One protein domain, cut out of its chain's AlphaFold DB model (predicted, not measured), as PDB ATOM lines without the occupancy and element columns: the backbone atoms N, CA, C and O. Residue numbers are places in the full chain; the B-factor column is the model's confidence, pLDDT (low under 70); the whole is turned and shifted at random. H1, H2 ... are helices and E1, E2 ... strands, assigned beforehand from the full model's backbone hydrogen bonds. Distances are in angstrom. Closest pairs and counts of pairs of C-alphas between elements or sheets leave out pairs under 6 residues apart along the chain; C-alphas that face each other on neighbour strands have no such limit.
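What this domain is: This is residues 189 to 287 of the 287 residues of an uncharacterized protein of Acidimicrobiaceae bacterium (UniProt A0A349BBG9). The long helix H1 runs along one side of this model, with H3 and H4 as a steeply tilted pair facing it; the hairpin E1 and E2 lies at one end, with E2 next to H1 and E1 next to H4. Near the last residues of H1 begins H5, pointing nearly the same way, and beyond H1 the short H2 and the winding residues 230 to 245 fill the other end. The printed part has 99 residues, with two named strands and five named helices in the order E1 E2 H1 H2 H3 H4 H5; the sheet E1 - E2 is antiparallel, and the class is mostly helix. It is compact, with a radius of gyration of the C-alphas of 14.5 A, and only just elongated, spanning 45 by 30 by 21 A.

Where its parts are: Find C-alpha 189 at (58.786, -2.692, 93.207), where E1 begins; it runs through residues 189 to 193 for 13.4 A. E2 follows at residues 199 to 203, 12.2 A long. From C-alpha 206 at (66.961, -8.081, 85.070), follow H1 through residues 206 to 222 over 24.7 A. Next come H2, residues 226 to 229, 5.3 A; H3, residues 246 to 253, 10.8 A; and H4, residues 259 to 270, 16.0 A. H5, residues 279 to 286, runs 11.2 A to C-alpha 286 at (95.053, 3.921, 110.859).

How they stand to each other: Look first at E1 and E2, an antiparallel hairpin at 174 degrees, with N 192 and O 200 at 3.0 A and N 202 and O 190 at 2.9 A, both within hydrogen-bond range. The closest C-alphas of E2 and H1 are those of Ala 203 and Glu 209, 5.4 A apart; those of E1 and H4 are of Leu 191 and Tyr 268, 5.9 A apart. H1 and H4 are close but not clearly touching, with the C-alphas of Val 216 and Leu 265 closest at 7.5 A, and run the same way at a steep tilt of 49 degrees. H3 touches H4, with the C-alphas of Thr 246 and Val 266 closest at 6.0 A, at a steep tilt of 55 degrees, opposite ways. H3 is close to H1 but not clearly touching it, with the C-alphas of Phe 219 and Leu 253 closest at 7.5 A; their lines are about perpendicular at 80 degrees. With residues 221 to 222 alone, H1 only just touches H5, with 3 pairs of C-alphas within 8 A, the closest those of Ser 222 and Ser 279 at 5.4 A. H2 is close to H5 but not clearly touching it, the C-alphas of Ser 229 and Val 282 being closest at 7.1 A. In H1, H3 and H4 every O i to N i+4 pair is within hydrogen-bond range, in H5 2 of 4, and H2 is too short for such a pair.

The domain as a whole: The two C-alphas farthest apart are those of Ser 205 and Gly 234, at 47.5 A. The printed part has no cut and ends at the chain's last residue, Glu 287. The link from H2 to H3 is long, with 16 residues. The mean pLDDT of the printed part is 88.2; look for values under 70 at residues 193 to 198.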
ATOM      1  N   GLU A 189      59.769  -2.252  92.208       72.12
ATOM      2  CA  GLU A 189      58.786  -2.692  93.207       72.12
ATOM      3  C   GLU A 189      59.325  -2.557  94.643       72.12
ATOM      4  O   GLU A 189      58.554  -2.538  95.607       72.12
ATOM      5  N   GLY A 190      60.645  -2.423  94.791       70.75
ATOM      6  CA  GLY A 190      61.309  -1.959  96.007       70.75
ATOM      7  C   GLY A 190      62.632  -2.662  96.296       70.75
ATOM      8  O   GLY A 190      63.013  -3.624  95.626       70.75
ATOM      9  N   LEU A 191      63.322  -2.168  97.323       75.94
ATOM     10  CA  LEU A 191      64.552  -2.739  97.868       75.94
ATOM     11  C   LEU A 191      64.294  -3.240  99.287       75.94
ATOM     12  O   LEU A 191      63.844  -2.481 100.146       75.94
ATOM     13  N   TYR A 192      64.574  -4.518  99.548       74.69
ATOM     14  CA  TYR A 192      64.257  -5.140 100.835       74.69
ATOM     15  C   TYR A 192      65.402  -6.002 101.357       74.69
ATOM     16  O   TYR A 192      66.134  -6.639 100.602       74.69
ATOM     17  N   LEU A 193      65.505  -6.078 102.685       58.59
ATOM     18  CA  LEU A 193      66.367  -7.042 103.361       58.59
ATOM     19  C   LEU A 193      65.635  -8.369 103.497       58.59
ATOM     20  O   LEU A 193      64.621  -8.477 104.193       58.59
ATOM     21  N   HIS A 194      66.173  -9.412 102.875       63.19
ATOM     22  CA  HIS A 194      65.732 -10.760 103.179       63.19
ATOM     23  C   HIS A 194      66.102 -11.103 104.635       63.19
ATOM     24  O   HIS A 194      67.179 -10.721 105.097       63.19
ATOM     25  N   PRO A 195      65.314 -11.922 105.360       52.06
ATOM     26  CA  PRO A 195      65.647 -12.383 106.716       52.06
ATOM     27  C   PRO A 195      66.996 -13.107 106.872       52.06
ATOM     28  O   PRO A 195      67.398 -13.427 107.988       52.06
ATOM     29  N   LYS A 196      67.682 -13.415 105.765       53.69
ATOM     30  CA  LYS A 196      69.040 -13.975 105.752       53.69
ATOM     31  C   LYS A 196      70.147 -12.928 105.549       53.69
ATOM     32  O   LYS A 196      71.301 -13.328 105.509       53.69
ATOM     33  N   HIS A 197      69.811 -11.635 105.530       56.50
ATOM     34  CA  HIS A 197      70.690 -10.497 105.207       56.50
ATOM     35  C   HIS A 197      71.115 -10.420 103.733       56.50
ATOM     36  O   HIS A 197      72.097  -9.761 103.411       56.50
ATOM     37  N   ASP A 198      70.360 -11.060 102.842       66.25
ATOM     38  CA  ASP A 198      70.555 -10.911 101.401       66.25
ATOM     39  C   ASP A 198      69.768  -9.683 100.911       66.25
ATOM     40  O   ASP A 198      68.616  -9.482 101.320       66.25
ATOM     41  N   LEU A 199      70.381  -8.866 100.051       75.75
ATOM     42  CA  LEU A 199      69.684  -7.815  99.309       75.75
ATOM     43  C   LEU A 199      68.679  -8.474  98.358       75.75
ATOM     44  O   LEU A 199      69.040  -9.375  97.606       75.75
ATOM     45  N   ILE A 200      67.428  -8.018  98.390       75.50
ATOM     46  CA  ILE A 200      66.436  -8.338  97.365       75.50
ATOM     47  C   ILE A 200      66.107  -7.051  96.629       75.50
ATOM     48  O   ILE A 200      65.550  -6.118  97.217       75.50
ATOM     49  N   VAL A 201      66.412  -7.039  95.336       76.88
ATOM     50  CA  VAL A 201      65.978  -5.999  94.412       76.88
ATOM     51  C   VAL A 201      64.750  -6.524  93.680       76.88
ATOM     52  O   VAL A 201      64.836  -7.415  92.846       76.88
ATOM     53  N   ALA A 202      63.574  -5.996  94.004       75.69
ATOM     54  CA  ALA A 202      62.369  -6.323  93.259       75.69
ATOM     55  C   ALA A 202      62.236  -5.319  92.109       75.69
ATOM     56  O   ALA A 202      61.645  -4.252  92.273       75.69
ATOM     57  N   ALA A 203      62.838  -5.629  90.962       74.25
ATOM     58  CA  ALA A 203      62.656  -4.876  89.727       74.25
ATOM     59  C   ALA A 203      62.009  -5.766  88.666       74.25
ATOM     60  O   ALA A 203      62.161  -6.983  88.646       74.25
ATOM     61  N   SER A 204      61.276  -5.142  87.761       75.38
ATOM     62  CA  SER A 204      60.562  -5.845  86.698       75.38
ATOM     63  C   SER A 204      61.434  -6.246  85.502       75.38
ATOM     64  O   SER A 204      60.942  -6.939  84.616       75.38
ATOM     65  N   SER A 205      62.702  -5.818  85.450       82.19
ATOM     66  CA  SER A 205      63.661  -6.239  84.427       82.19
ATOM     67  C   SER A 205      65.038  -6.529  85.029       82.19
ATOM     68  O   SER A 205      65.563  -5.752  85.830       82.19
ATOM     69  N   GLN A 206      65.647  -7.635  84.591       85.94
ATOM     70  CA  GLN A 206      66.961  -8.081  85.070       85.94
ATOM     71  C   GLN A 206      68.071  -7.021  84.885       85.94
ATOM     72  O   GLN A 206      68.848  -6.822  85.816       85.94
ATOM     73  N   PRO A 207      68.157  -6.275  83.761       88.31
ATOM     74  CA  PRO A 207      69.180  -5.237  83.613       88.31
ATOM     75  C   PRO A 207      69.096  -4.111  84.652       88.31
ATOM     76  O   PRO A 207      70.119  -3.546  85.033       88.31
ATOM     77  N   LEU A 208      67.883  -3.752  85.092       88.62
ATOM     78  CA  LEU A 208      67.696  -2.739  86.129       88.62
ATOM     79  C   LEU A 208      68.034  -3.299  87.516       88.62
ATOM     80  O   LEU A 208      68.648  -2.599  88.316       88.62
ATOM     81  N   GLU A 209      67.667  -4.553  87.781       88.38
ATOM     82  CA  GLU A 209      68.040  -5.269  89.005       88.38
ATOM     83  C   GLU A 209      69.562  -5.296  89.197       88.38
ATOM     84  O   GLU A 209      70.063  -4.768  90.189       88.38
ATOM     85  N   GLU A 210      70.301  -5.788  88.199       90.00
ATOM     86  CA  GLU A 210      71.769  -5.871  88.234       90.00
ATOM     87  C   GLU A 210      72.429  -4.493  88.411       90.00
ATOM     88  O   GLU A 210      73.418  -4.354  89.135       90.00
ATOM     89  N   TYR A 211      71.873  -3.451  87.782       92.19
ATOM     90  CA  TYR A 211      72.356  -2.081  87.950       92.19
ATOM     91  C   TYR A 211      72.224  -1.607  89.405       92.19
ATOM     92  O   TYR A 211      73.178  -1.070  89.969       92.19
ATOM     93  N   ILE A 212      71.065  -1.832  90.030       91.50
ATOM     94  CA  ILE A 212      70.803  -1.403  91.410       91.50
ATOM     95  C   ILE A 212      71.657  -2.197  92.405       91.50
ATOM     96  O   ILE A 212      72.197  -1.607  93.342       91.50
ATOM     97  N   GLU A 213      71.837  -3.503  92.197       91.50
ATOM     98  CA  GLU A 213      72.763  -4.310  93.003       91.50
ATOM     99  C   GLU A 213      74.186  -3.741  92.968       91.50
ATOM    100  O   GLU A 213      74.843  -3.646  94.008       91.50
ATOM    101  N   GLY A 214      74.645  -3.306  91.790       92.94
ATOM    102  CA  GLY A 214      75.933  -2.638  91.617       92.94
ATOM    103  C   GLY A 214      76.053  -1.346  92.429       92.94
ATOM    104  O   GLY A 214      77.074  -1.138  93.085       92.94
ATOM    105  N   LEU A 215      75.004  -0.513  92.457       94.75
ATOM    106  CA  LEU A 215      74.976   0.706  93.278       94.75
ATOM    107  C   LEU A 215      75.101   0.381  94.769       94.75
ATOM    108  O   LEU A 215      75.907   0.988  95.471       94.75
ATOM    109  N   VAL A 216      74.350  -0.609  95.258       94.00
ATOM    110  CA  VAL A 216      74.420  -1.020  96.669       94.00
ATOM    111  C   VAL A 216      75.818  -1.535  97.020       94.00
ATOM    112  O   VAL A 216      76.377  -1.162  98.050       94.00
ATOM    113  N   GLN A 217      76.423  -2.352  96.154       93.56
ATOM    114  CA  GLN A 217      77.794  -2.828  96.354       93.56
ATOM    115  C   GLN A 217      78.807  -1.680  96.375       93.56
ATOM    116  O   GLN A 217      79.682  -1.665  97.237       93.56
ATOM    117  N   GLN A 218      78.687  -0.715  95.462       95.62
ATOM    118  CA  GLN A 218      79.562   0.455  95.418       95.62
ATOM    119  C   GLN A 218      79.413   1.325  96.673       95.62
ATOM    120  O   GLN A 218      80.413   1.824  97.193       95.62
ATOM    121  N   PHE A 219      78.192   1.467  97.195       96.69
ATOM    122  CA  PHE A 219      77.954   2.185  98.442       96.69
ATOM    123  C   PHE A 219      78.736   1.546  99.594       96.69
ATOM    124  O   PHE A 219      79.529   2.225 100.234       96.69
ATOM    125  N   PHE A 220      78.615   0.228  99.786       95.00
ATOM    126  CA  PHE A 220      79.329  -0.491 100.851       95.00
ATOM    127  C   PHE A 220      80.846  -0.607 100.655       95.00
ATOM    128  O   PHE A 220      81.552  -1.009 101.575       95.00
ATOM    129  N   GLN A 221      81.360  -0.293  99.466       95.12
ATOM    130  CA  GLN A 221      82.803  -0.152  99.240       95.12
ATOM    131  C   GLN A 221      83.327   1.228  99.645       95.12
ATOM    132  O   GLN A 221      84.525   1.373  99.865       95.12
ATOM    133  N   SER A 222      82.448   2.228  99.699       96.88
ATOM    134  CA  SER A 222      82.808   3.631  99.933       96.88
ATOM    135  C   SER A 222      82.443   4.093 101.345       96.88
ATOM    136  O   SER A 222      83.081   4.995 101.890       96.88
ATOM    137  N   PHE A 223      81.409   3.482 101.923       96.88
ATOM    138  CA  PHE A 223      80.847   3.812 103.220       96.88
ATOM    139  C   PHE A 223      80.665   2.569 104.086       96.88
ATOM    140  O   PHE A 223      80.264   1.501 103.620       96.88
ATOM    141  N   GLU A 224      80.883   2.748 105.383       94.88
ATOM    142  CA  GLU A 224      80.732   1.716 106.402       94.88
ATOM    143  C   GLU A 224      79.786   2.166 107.514       94.88
ATOM    144  O   GLU A 224      79.639   3.359 107.799       94.88
ATOM    145  N   ASP A 225      79.152   1.188 108.166       94.06
ATOM    146  CA  ASP A 225      78.413   1.433 109.400       94.06
ATOM    147  C   ASP A 225      79.402   1.887 110.497       94.06
ATOM    148  O   ASP A 225      80.375   1.168 110.767       94.06
ATOM    149  N   PRO A 226      79.160   3.031 111.170       93.88
ATOM    150  CA  PRO A 226      79.994   3.513 112.266       93.88
ATOM    151  C   PRO A 226      80.247   2.463 113.356       93.88
ATOM    152  O   PRO A 226      81.320   2.458 113.959       93.88
ATOM    153  N   ALA A 227      79.309   1.536 113.582       91.56
ATOM    154  CA  ALA A 227      79.444   0.430 114.529       91.56
ATOM    155  C   ALA A 227      80.637  -0.493 114.243       91.56
ATOM    156  O   ALA A 227      81.134  -1.143 115.166       91.56
ATOM    157  N   ASN A 228      81.084  -0.567 112.990       89.81
ATOM    158  CA  ASN A 228      82.183  -1.437 112.579       89.81
ATOM    159  C   ASN A 228      83.555  -0.769 112.714       89.81
ATOM    160  O   ASN A 228      84.558  -1.477 112.832       89.81
ATOM    161  N   SER A 229      83.600   0.567 112.727       90.00
ATOM    162  CA  SER A 229      84.838   1.306 112.441       90.00
ATOM    163  C   SER A 229      85.166   2.383 113.475       90.00
ATOM    164  O   SER A 229      86.335   2.753 113.626       90.00
ATOM    165  N   LEU A 230      84.175   2.852 114.245       91.00
ATOM    166  CA  LEU A 230      84.369   3.863 115.283       91.00
ATOM    167  C   LEU A 230      84.385   3.268 116.696       91.00
ATOM    168  O   LEU A 230      83.580   2.392 117.028       91.00
ATOM    169  N   PRO A 231      85.264   3.771 117.582       89.50
ATOM    170  CA  PRO A 231      85.198   3.440 118.995       89.50
ATOM    171  C   PRO A 231      83.962   4.080 119.642       89.50
ATOM    172  O   PRO A 231      83.492   5.141 119.233       89.50
ATOM    173  N   VAL A 232      83.465   3.445 120.702       89.56
ATOM    174  CA  VAL A 232      82.339   3.944 121.500       89.56
ATOM    175  C   VAL A 232      82.869   4.504 122.820       89.56
ATOM    176  O   VAL A 232      83.573   3.799 123.545       89.56
ATOM    177  N   ASP A 233      82.503   5.743 123.153       88.19
ATOM    178  CA  ASP A 233      82.767   6.376 124.449       88.19
ATOM    179  C   ASP A 233      81.446   6.822 125.085       88.19
ATOM    180  O   ASP A 233      80.593   7.429 124.447       88.19
ATOM    181  N   GLY A 234      81.217   6.453 126.345       85.69
ATOM    182  CA  GLY A 234      79.976   6.798 127.051       85.69
ATOM    183  C   GLY A 234      78.673   6.230 126.458       85.69
ATOM    184  O   GLY A 234      77.601   6.620 126.912       85.69
ATOM    185  N   GLY A 235      78.742   5.296 125.503       86.38
ATOM    186  CA  GLY A 235      77.574   4.757 124.791       86.38
ATOM    187  C   GLY A 235      77.241   5.482 123.483       86.38
ATOM    188  O   GLY A 235      76.261   5.118 122.839       86.38
ATOM    189  N   GLU A 236      78.059   6.454 123.079       87.31
ATOM    190  CA  GLU A 236      77.970   7.164 121.800       87.31
ATOM    191  C   GLU A 236      79.234   6.907 120.967       87.31
ATOM    192  O   GLU A 236      80.297   6.582 121.507       87.31
ATOM    193  N   TYR A 237      79.135   7.026 119.642       89.00
ATOM    194  CA  TYR A 237      80.310   6.935 118.775       89.00
ATOM    195  C   TYR A 237      81.238   8.124 119.021       89.00
ATOM    196  O   TYR A 237      80.808   9.278 119.025       89.00
ATOM    197  N   ALA A 238      82.530   7.851 119.191       90.12
ATOM    198  CA  ALA A 238      83.533   8.902 119.195       90.12
ATOM    199  C   ALA A 238      83.873   9.248 117.738       90.12
ATOM    200  O   ALA A 238      84.705   8.599 117.103       90.12
ATOM    201  N   TRP A 239      83.190  10.261 117.204       91.00
ATOM    202  CA  TRP A 239      83.369  10.731 115.832       91.00
ATOM    203  C   TRP A 239      84.755  11.346 115.631       91.00
ATOM    204  O   TRP A 239      85.025  12.484 116.015       91.00
ATOM    205  N   ILE A 240      85.643  10.550 115.042       90.50
ATOM    206  CA  ILE A 240      87.003  10.941 114.639       90.50
ATOM    207  C   ILE A 240      87.122  11.175 113.125       90.50
ATOM    208  O   ILE A 240      88.172  11.608 112.660       90.50
ATOM    209  N   VAL A 241      86.036  10.917 112.397       93.50
ATOM    210  CA  VAL A 241      85.825  11.130 110.959       93.50
ATOM    211  C   VAL A 241      84.518  11.893 110.755       93.50
ATOM    212  O   VAL A 241      83.736  12.062 111.698       93.50
ATOM    213  N   THR A 242      84.264  12.323 109.525       94.69
ATOM    214  CA  THR A 242      83.012  12.966 109.132       94.69
ATOM    215  C   THR A 242      81.838  11.991 109.251       94.69
ATOM    216  O   THR A 242      81.879  10.878 108.729       94.69
ATOM    217  N   GLU A 243      80.777  12.419 109.938       96.38
ATOM    218  CA  GLU A 243      79.483  11.734 109.935       96.38
ATOM    219  C   GLU A 243      78.725  12.094 108.655       96.38
ATOM    220  O   GLU A 243      78.527  13.275 108.362       96.38
ATOM    221  N   TRP A 244      78.270  11.079 107.926       97.50
ATOM    222  CA  TRP A 244      77.450  11.239 106.731       97.50
ATOM    223  C   TRP A 244      76.027  10.766 106.985       97.50
ATOM    224  O   TRP A 244      75.807   9.661 107.485       97.50
ATOM    225  N   LYS A 245      75.041  11.563 106.574       96.81
ATOM    226  CA  LYS A 245      73.672  11.053 106.428       96.81
ATOM    227  C   LYS A 245      73.568  10.195 105.178       96.81
ATOM    228  O   LYS A 245      74.288  10.421 104.207       96.81
ATOM    229  N   THR A 246      72.629   9.253 105.179       96.75
ATOM    230  CA  THR A 246      72.381   8.374 104.030       96.75
ATOM    231  C   THR A 246      72.124   9.163 102.749       96.75
ATOM    232  O   THR A 246      72.709   8.849 101.719       96.75
ATOM    233  N   GLU A 247      71.301  10.211 102.802       96.12
ATOM    234  CA  GLU A 247      70.985  11.055 101.645       96.12
ATOM    235  C   GLU A 247      72.235  11.745 101.092       96.12
ATOM    236  O   GLU A 247      72.454  11.743  99.887       96.12
ATOM    237  N   GLU A 248      73.075  12.288 101.975       96.50
ATOM    238  CA  GLU A 248      74.300  12.999 101.600       96.50
ATOM    239  C   GLU A 248      75.329  12.041 100.979       96.50
ATOM    240  O   GLU A 248      75.932  12.368  99.961       96.50
ATOM    241  N   ALA A 249      75.482  10.838 101.544       96.69
ATOM    242  CA  ALA A 249      76.379   9.805 101.026       96.69
ATOM    243  C   ALA A 249      75.909   9.250  99.670       96.69
ATOM    244  O   ALA A 249      76.708   9.041  98.756       96.69
ATOM    245  N   VAL A 250      74.600   9.030  99.522       96.56
ATOM    246  CA  VAL A 250      73.996   8.602  98.255       96.56
ATOM    247  C   VAL A 250      74.131   9.694  97.193       96.56
ATOM    248  O   VAL A 250      74.475   9.382  96.056       96.56
ATOM    249  N   ASP A 251      73.899  10.961  97.539       95.25
ATOM    250  CA  ASP A 251      74.034  12.083  96.606       95.25
ATOM    251  C   ASP A 251      75.478  12.287  96.133       95.25
ATOM    252  O   ASP A 251      75.685  12.625  94.966       95.25
ATOM    253  N   ASP A 252      76.458  12.059  97.011       95.75
ATOM    254  CA  ASP A 252      77.884  12.154  96.686       95.75
ATOM    255  C   ASP A 252      78.314  11.097  95.656       95.75
ATOM    256  O   ASP A 252      78.982  11.418  94.671       95.75
ATOM    257  N   LEU A 253      77.864   9.849  95.821       96.12
ATOM    258  CA  LEU A 253      78.236   8.748  94.924       96.12
ATOM    259  C   LEU A 253      77.396   8.669  93.650       96.12
ATOM    260  O   LEU A 253      77.908   8.293  92.596       96.12
ATOM    261  N   PHE A 254      76.102   8.964  93.748       95.69
ATOM    262  CA  PHE A 254      75.100   8.563  92.758       95.69
ATOM    263  C   PHE A 254      74.314   9.755  92.218       95.69
ATOM    264  O   PHE A 254      73.100   9.684  92.018       95.69
ATOM    265  N   PHE A 255      75.003  10.871  91.965       91.94
ATOM    266  CA  PHE A 255      74.380  12.126  91.546       91.94
ATOM    267  C   PHE A 255      73.590  12.033  90.228       91.94
ATOM    268  O   PHE A 255      72.680  12.838  90.022       91.94
ATOM    269  N   ASP A 256      73.893  11.073  89.357       91.88
ATOM    270  CA  ASP A 256      73.281  10.869  88.041       91.88
ATOM    271  C   ASP A 256      72.198   9.773  88.004       91.88
ATOM    272  O   ASP A 256      71.589   9.548  86.956       91.88
ATOM    273  N   VAL A 257      71.918   9.121  89.137       94.06
ATOM    274  CA  VAL A 257      70.852   8.117  89.277       94.06
ATOM    275  C   VAL A 257      69.486   8.792  89.388       94.06
ATOM    276  O   VAL A 257      69.339   9.798  90.092       94.06
ATOM    277  N   GLN A 258      68.466   8.214  88.741       93.38
ATOM    278  CA  GLN A 258      67.090   8.717  88.801       93.38
ATOM    279  C   GLN A 258      66.560   8.791  90.241       93.38
ATOM    280  O   GLN A 258      66.710   7.849  91.021       93.38
ATOM    281  N   ASP A 259      65.827   9.864  90.552       91.06
ATOM    282  CA  ASP A 259      65.269  10.143  91.884       91.06
ATOM    283  C   ASP A 259      64.469   8.974  92.476       91.06
ATOM    284  O   ASP A 259      64.562   8.700  93.670       91.06
ATOM    285  N   GLY A 260      63.699   8.253  91.651       88.25
ATOM    286  CA  GLY A 260      62.904   7.110  92.111       88.25
ATOM    287  C   GLY A 260      63.759   5.948  92.626       88.25
ATOM    288  O   GLY A 260      63.417   5.332  93.632       88.25
ATOM    289  N   ILE A 261      64.889   5.677  91.966       91.00
ATOM    290  CA  ILE A 261      65.851   4.649  92.386       91.00
ATOM    291  C   ILE A 261      66.625   5.146  93.604       91.00
ATOM    292  O   ILE A 261      66.783   4.417  94.579       91.00
ATOM    293  N   ARG A 262      67.045   6.413  93.580       92.69
ATOM    294  CA  ARG A 262      67.756   7.052  94.687       92.69
ATOM    295  C   ARG A 262      66.957   7.021  95.986       92.69
ATOM    296  O   ARG A 262      67.494   6.633  97.015       92.69
ATOM    297  N   ALA A 263      65.674   7.373  95.934       91.00
ATOM    298  CA  ALA A 263      64.791   7.339  97.097       91.00
ATOM    299  C   ALA A 263      64.700   5.928  97.695       91.00
ATOM    300  O   ALA A 263      64.808   5.764  98.905       91.00
ATOM    301  N   GLN A 264      64.582   4.902  96.849       90.19
ATOM    302  CA  GLN A 264      64.545   3.507  97.294       90.19
ATOM    303  C   GLN A 264      65.884   3.053  97.895       90.19
ATOM    304  O   GLN A 264      65.888   2.320  98.881       90.19
ATOM    305  N   LEU A 265      67.016   3.498  97.337       92.25
ATOM    306  CA  LEU A 265      68.343   3.244  97.910       92.25
ATOM    307  C   LEU A 265      68.482   3.885  99.291       92.25
ATOM    308  O   LEU A 265      68.911   3.217 100.227       92.25
ATOM    309  N   VAL A 266      68.085   5.151  99.429       93.69
ATOM    310  CA  VAL A 266      68.092   5.866 100.711       93.69
ATOM    311  C   VAL A 266      67.214   5.152 101.735       93.69
ATOM    312  O   VAL A 266      67.673   4.893 102.844       93.69
ATOM    313  N   ASP A 267      65.984   4.786 101.370       91.62
ATOM    314  CA  ASP A 267      65.062   4.071 102.260       91.62
ATOM    315  C   ASP A 267      65.649   2.726 102.717       91.62
ATOM    316  O   ASP A 267      65.600   2.391 103.904       91.62
ATOM    317  N   TYR A 268      66.249   1.973 101.791       91.31
ATOM    318  CA  TYR A 268      66.917   0.708 102.086       91.31
ATOM    319  C   TYR A 268      68.095   0.888 103.054       91.31
ATOM    320  O   TYR A 268      68.174   0.194 104.071       91.31
ATOM    321  N   LEU A 269      68.990   1.835 102.766       93.31
ATOM    322  CA  LEU A 269      70.191   2.097 103.559       93.31
ATOM    323  C   LEU A 269      69.848   2.659 104.946       93.31
ATOM    324  O   LEU A 269      70.414   2.202 105.935       93.31
ATOM    325  N   ASN A 270      68.852   3.544 105.055       93.06
ATOM    326  CA  ASN A 270      68.326   4.022 106.341       93.06
ATOM    327  C   ASN A 270      67.740   2.886 107.200       93.06
ATOM    328  O   ASN A 270      67.727   2.967 108.431       93.06
ATOM    329  N   GLY A 271      67.263   1.808 106.566       89.38
ATOM    330  CA  GLY A 271      66.846   0.585 107.251       89.38
ATOM    331  C   GLY A 271      68.000  -0.206 107.876       89.38
ATOM    332  O   GLY A 271      67.757  -1.015 108.773       89.38
ATOM    333  N   LEU A 272      69.236   0.027 107.425       90.56
ATOM    334  CA  LEU A 272      70.452  -0.615 107.924       90.56
ATOM    335  C   LEU A 272      71.171   0.235 108.967       90.56
ATOM    336  O   LEU A 272      71.434  -0.249 110.064       90.56
ATOM    337  N   SER A 273      71.458   1.493 108.634       91.62
ATOM    338  CA  SER A 273      72.101   2.446 109.533       91.62
ATOM    339  C   SER A 273      71.616   3.863 109.253       91.62
ATOM    340  O   SER A 273      71.241   4.204 108.136       91.62
ATOM    341  N   TRP A 274      71.588   4.691 110.295       88.75
ATOM    342  CA  TRP A 274      71.068   6.064 110.226       88.75
ATOM    343  C   TRP A 274      72.173   7.083 109.908       88.75
ATOM    344  O   TRP A 274      71.890   8.263 109.710       88.75
ATOM    345  N   SER A 275      73.425   6.628 109.897       94.81
ATOM    346  CA  SER A 275      74.625   7.433 109.686       94.81
ATOM    347  C   SER A 275      75.740   6.551 109.135       94.81
ATOM    348  O   SER A 275      75.799   5.366 109.459       94.81
ATOM    349  N   TRP A 276      76.652   7.141 108.377       96.81
ATOM    350  CA  TRP A 276      77.726   6.442 107.681       96.81
ATOM    351  C   TRP A 276      79.064   7.144 107.890       96.81
ATOM    352  O   TRP A 276      79.120   8.340 108.179       96.81
ATOM    353  N   VAL A 277      80.147   6.391 107.724       96.81
ATOM    354  CA  VAL A 277      81.515   6.923 107.665       96.81
ATOM    355  C   VAL A 277      82.159   6.545 106.343       96.81
ATOM    356  O   VAL A 277      81.926   5.446 105.843       96.81
ATOM    357  N   SER A 278      82.972   7.438 105.777       96.56
ATOM    358  CA  SER A 278      83.745   7.131 104.570       96.56
ATOM    359  C   SER A 278      84.854   6.125 104.892       96.56
ATOM    360  O   SER A 278      85.669   6.366 105.787       96.56
ATOM    361  N   SER A 279      84.916   5.026 104.137       94.81
ATOM    362  CA  SER A 279      85.955   3.999 104.283       94.81
ATOM    363  C   SER A 279      87.364   4.566 104.079       94.81
ATOM    364  O   SER A 279      88.284   4.207 104.812       94.81
ATOM    365  N   ASP A 280      87.531   5.507 103.146       93.88
ATOM    366  CA  ASP A 280      88.817   6.164 102.878       93.88
ATOM    367  C   ASP A 280      89.265   7.047 104.051       93.88
ATOM    368  O   ASP A 280      90.435   7.036 104.448       93.88
ATOM    369  N   GLU A 281      88.333   7.799 104.646       93.88
ATOM    370  CA  GLU A 281      88.630   8.651 105.802       93.88
ATOM    371  C   GLU A 281      89.016   7.798 107.016       93.88
ATOM    372  O   GLU A 281      90.015   8.081 107.680       93.88
ATOM    373  N   VAL A 282      88.290   6.702 107.257       91.12
ATOM    374  CA  VAL A 282      88.614   5.725 108.304       91.12
ATOM    375  C   VAL A 282      89.994   5.111 108.071       91.12
ATOM    376  O   VAL A 282      90.801   5.075 109.001       91.12
ATOM    377  N   ALA A 283      90.299   4.659 106.852       90.75
ATOM    378  CA  ALA A 283      91.594   4.063 106.528       90.75
ATOM    379  C   ALA A 283      92.753   5.031 106.812       90.75
ATOM    380  O   ALA A 283      93.748   4.635 107.416       90.75
ATOM    381  N   SER A 284      92.583   6.314 106.477       90.75
ATOM    382  CA  SER A 284      93.604   7.351 106.675       90.75
ATOM    383  C   SER A 284      93.979   7.614 108.140       90.75
ATOM    384  O   SER A 284      95.053   8.147 108.412       90.75
ATOM    385  N   ILE A 285      93.122   7.239 109.095       86.69
ATOM    386  CA  ILE A 285      93.399   7.376 110.534       86.69
ATOM    387  C   ILE A 285      94.343   6.281 111.039       86.69
ATOM    388  O   ILE A 285      95.062   6.492 112.018       86.69
ATOM    389  N   TYR A 286      94.316   5.104 110.410       76.12
ATOM    390  CA  TYR A 286      95.053   3.921 110.859       76.12
ATOM    391  C   TYR A 286      96.365   3.675 110.088       76.12
ATOM    392  O   TYR A 286      97.075   2.719 110.417       76.12
ATOM    393  N   GLU A 287      96.696   4.529 109.113       72.12
ATOM    394  CA  GLU A 287      98.004   4.599 108.432       72.12
ATOM    395  C   GLU A 287      99.013   5.501 109.166       72.12
ATOM    396  O   GLU A 287     100.195   5.086 109.272       72.12
TER     397      GLU A 287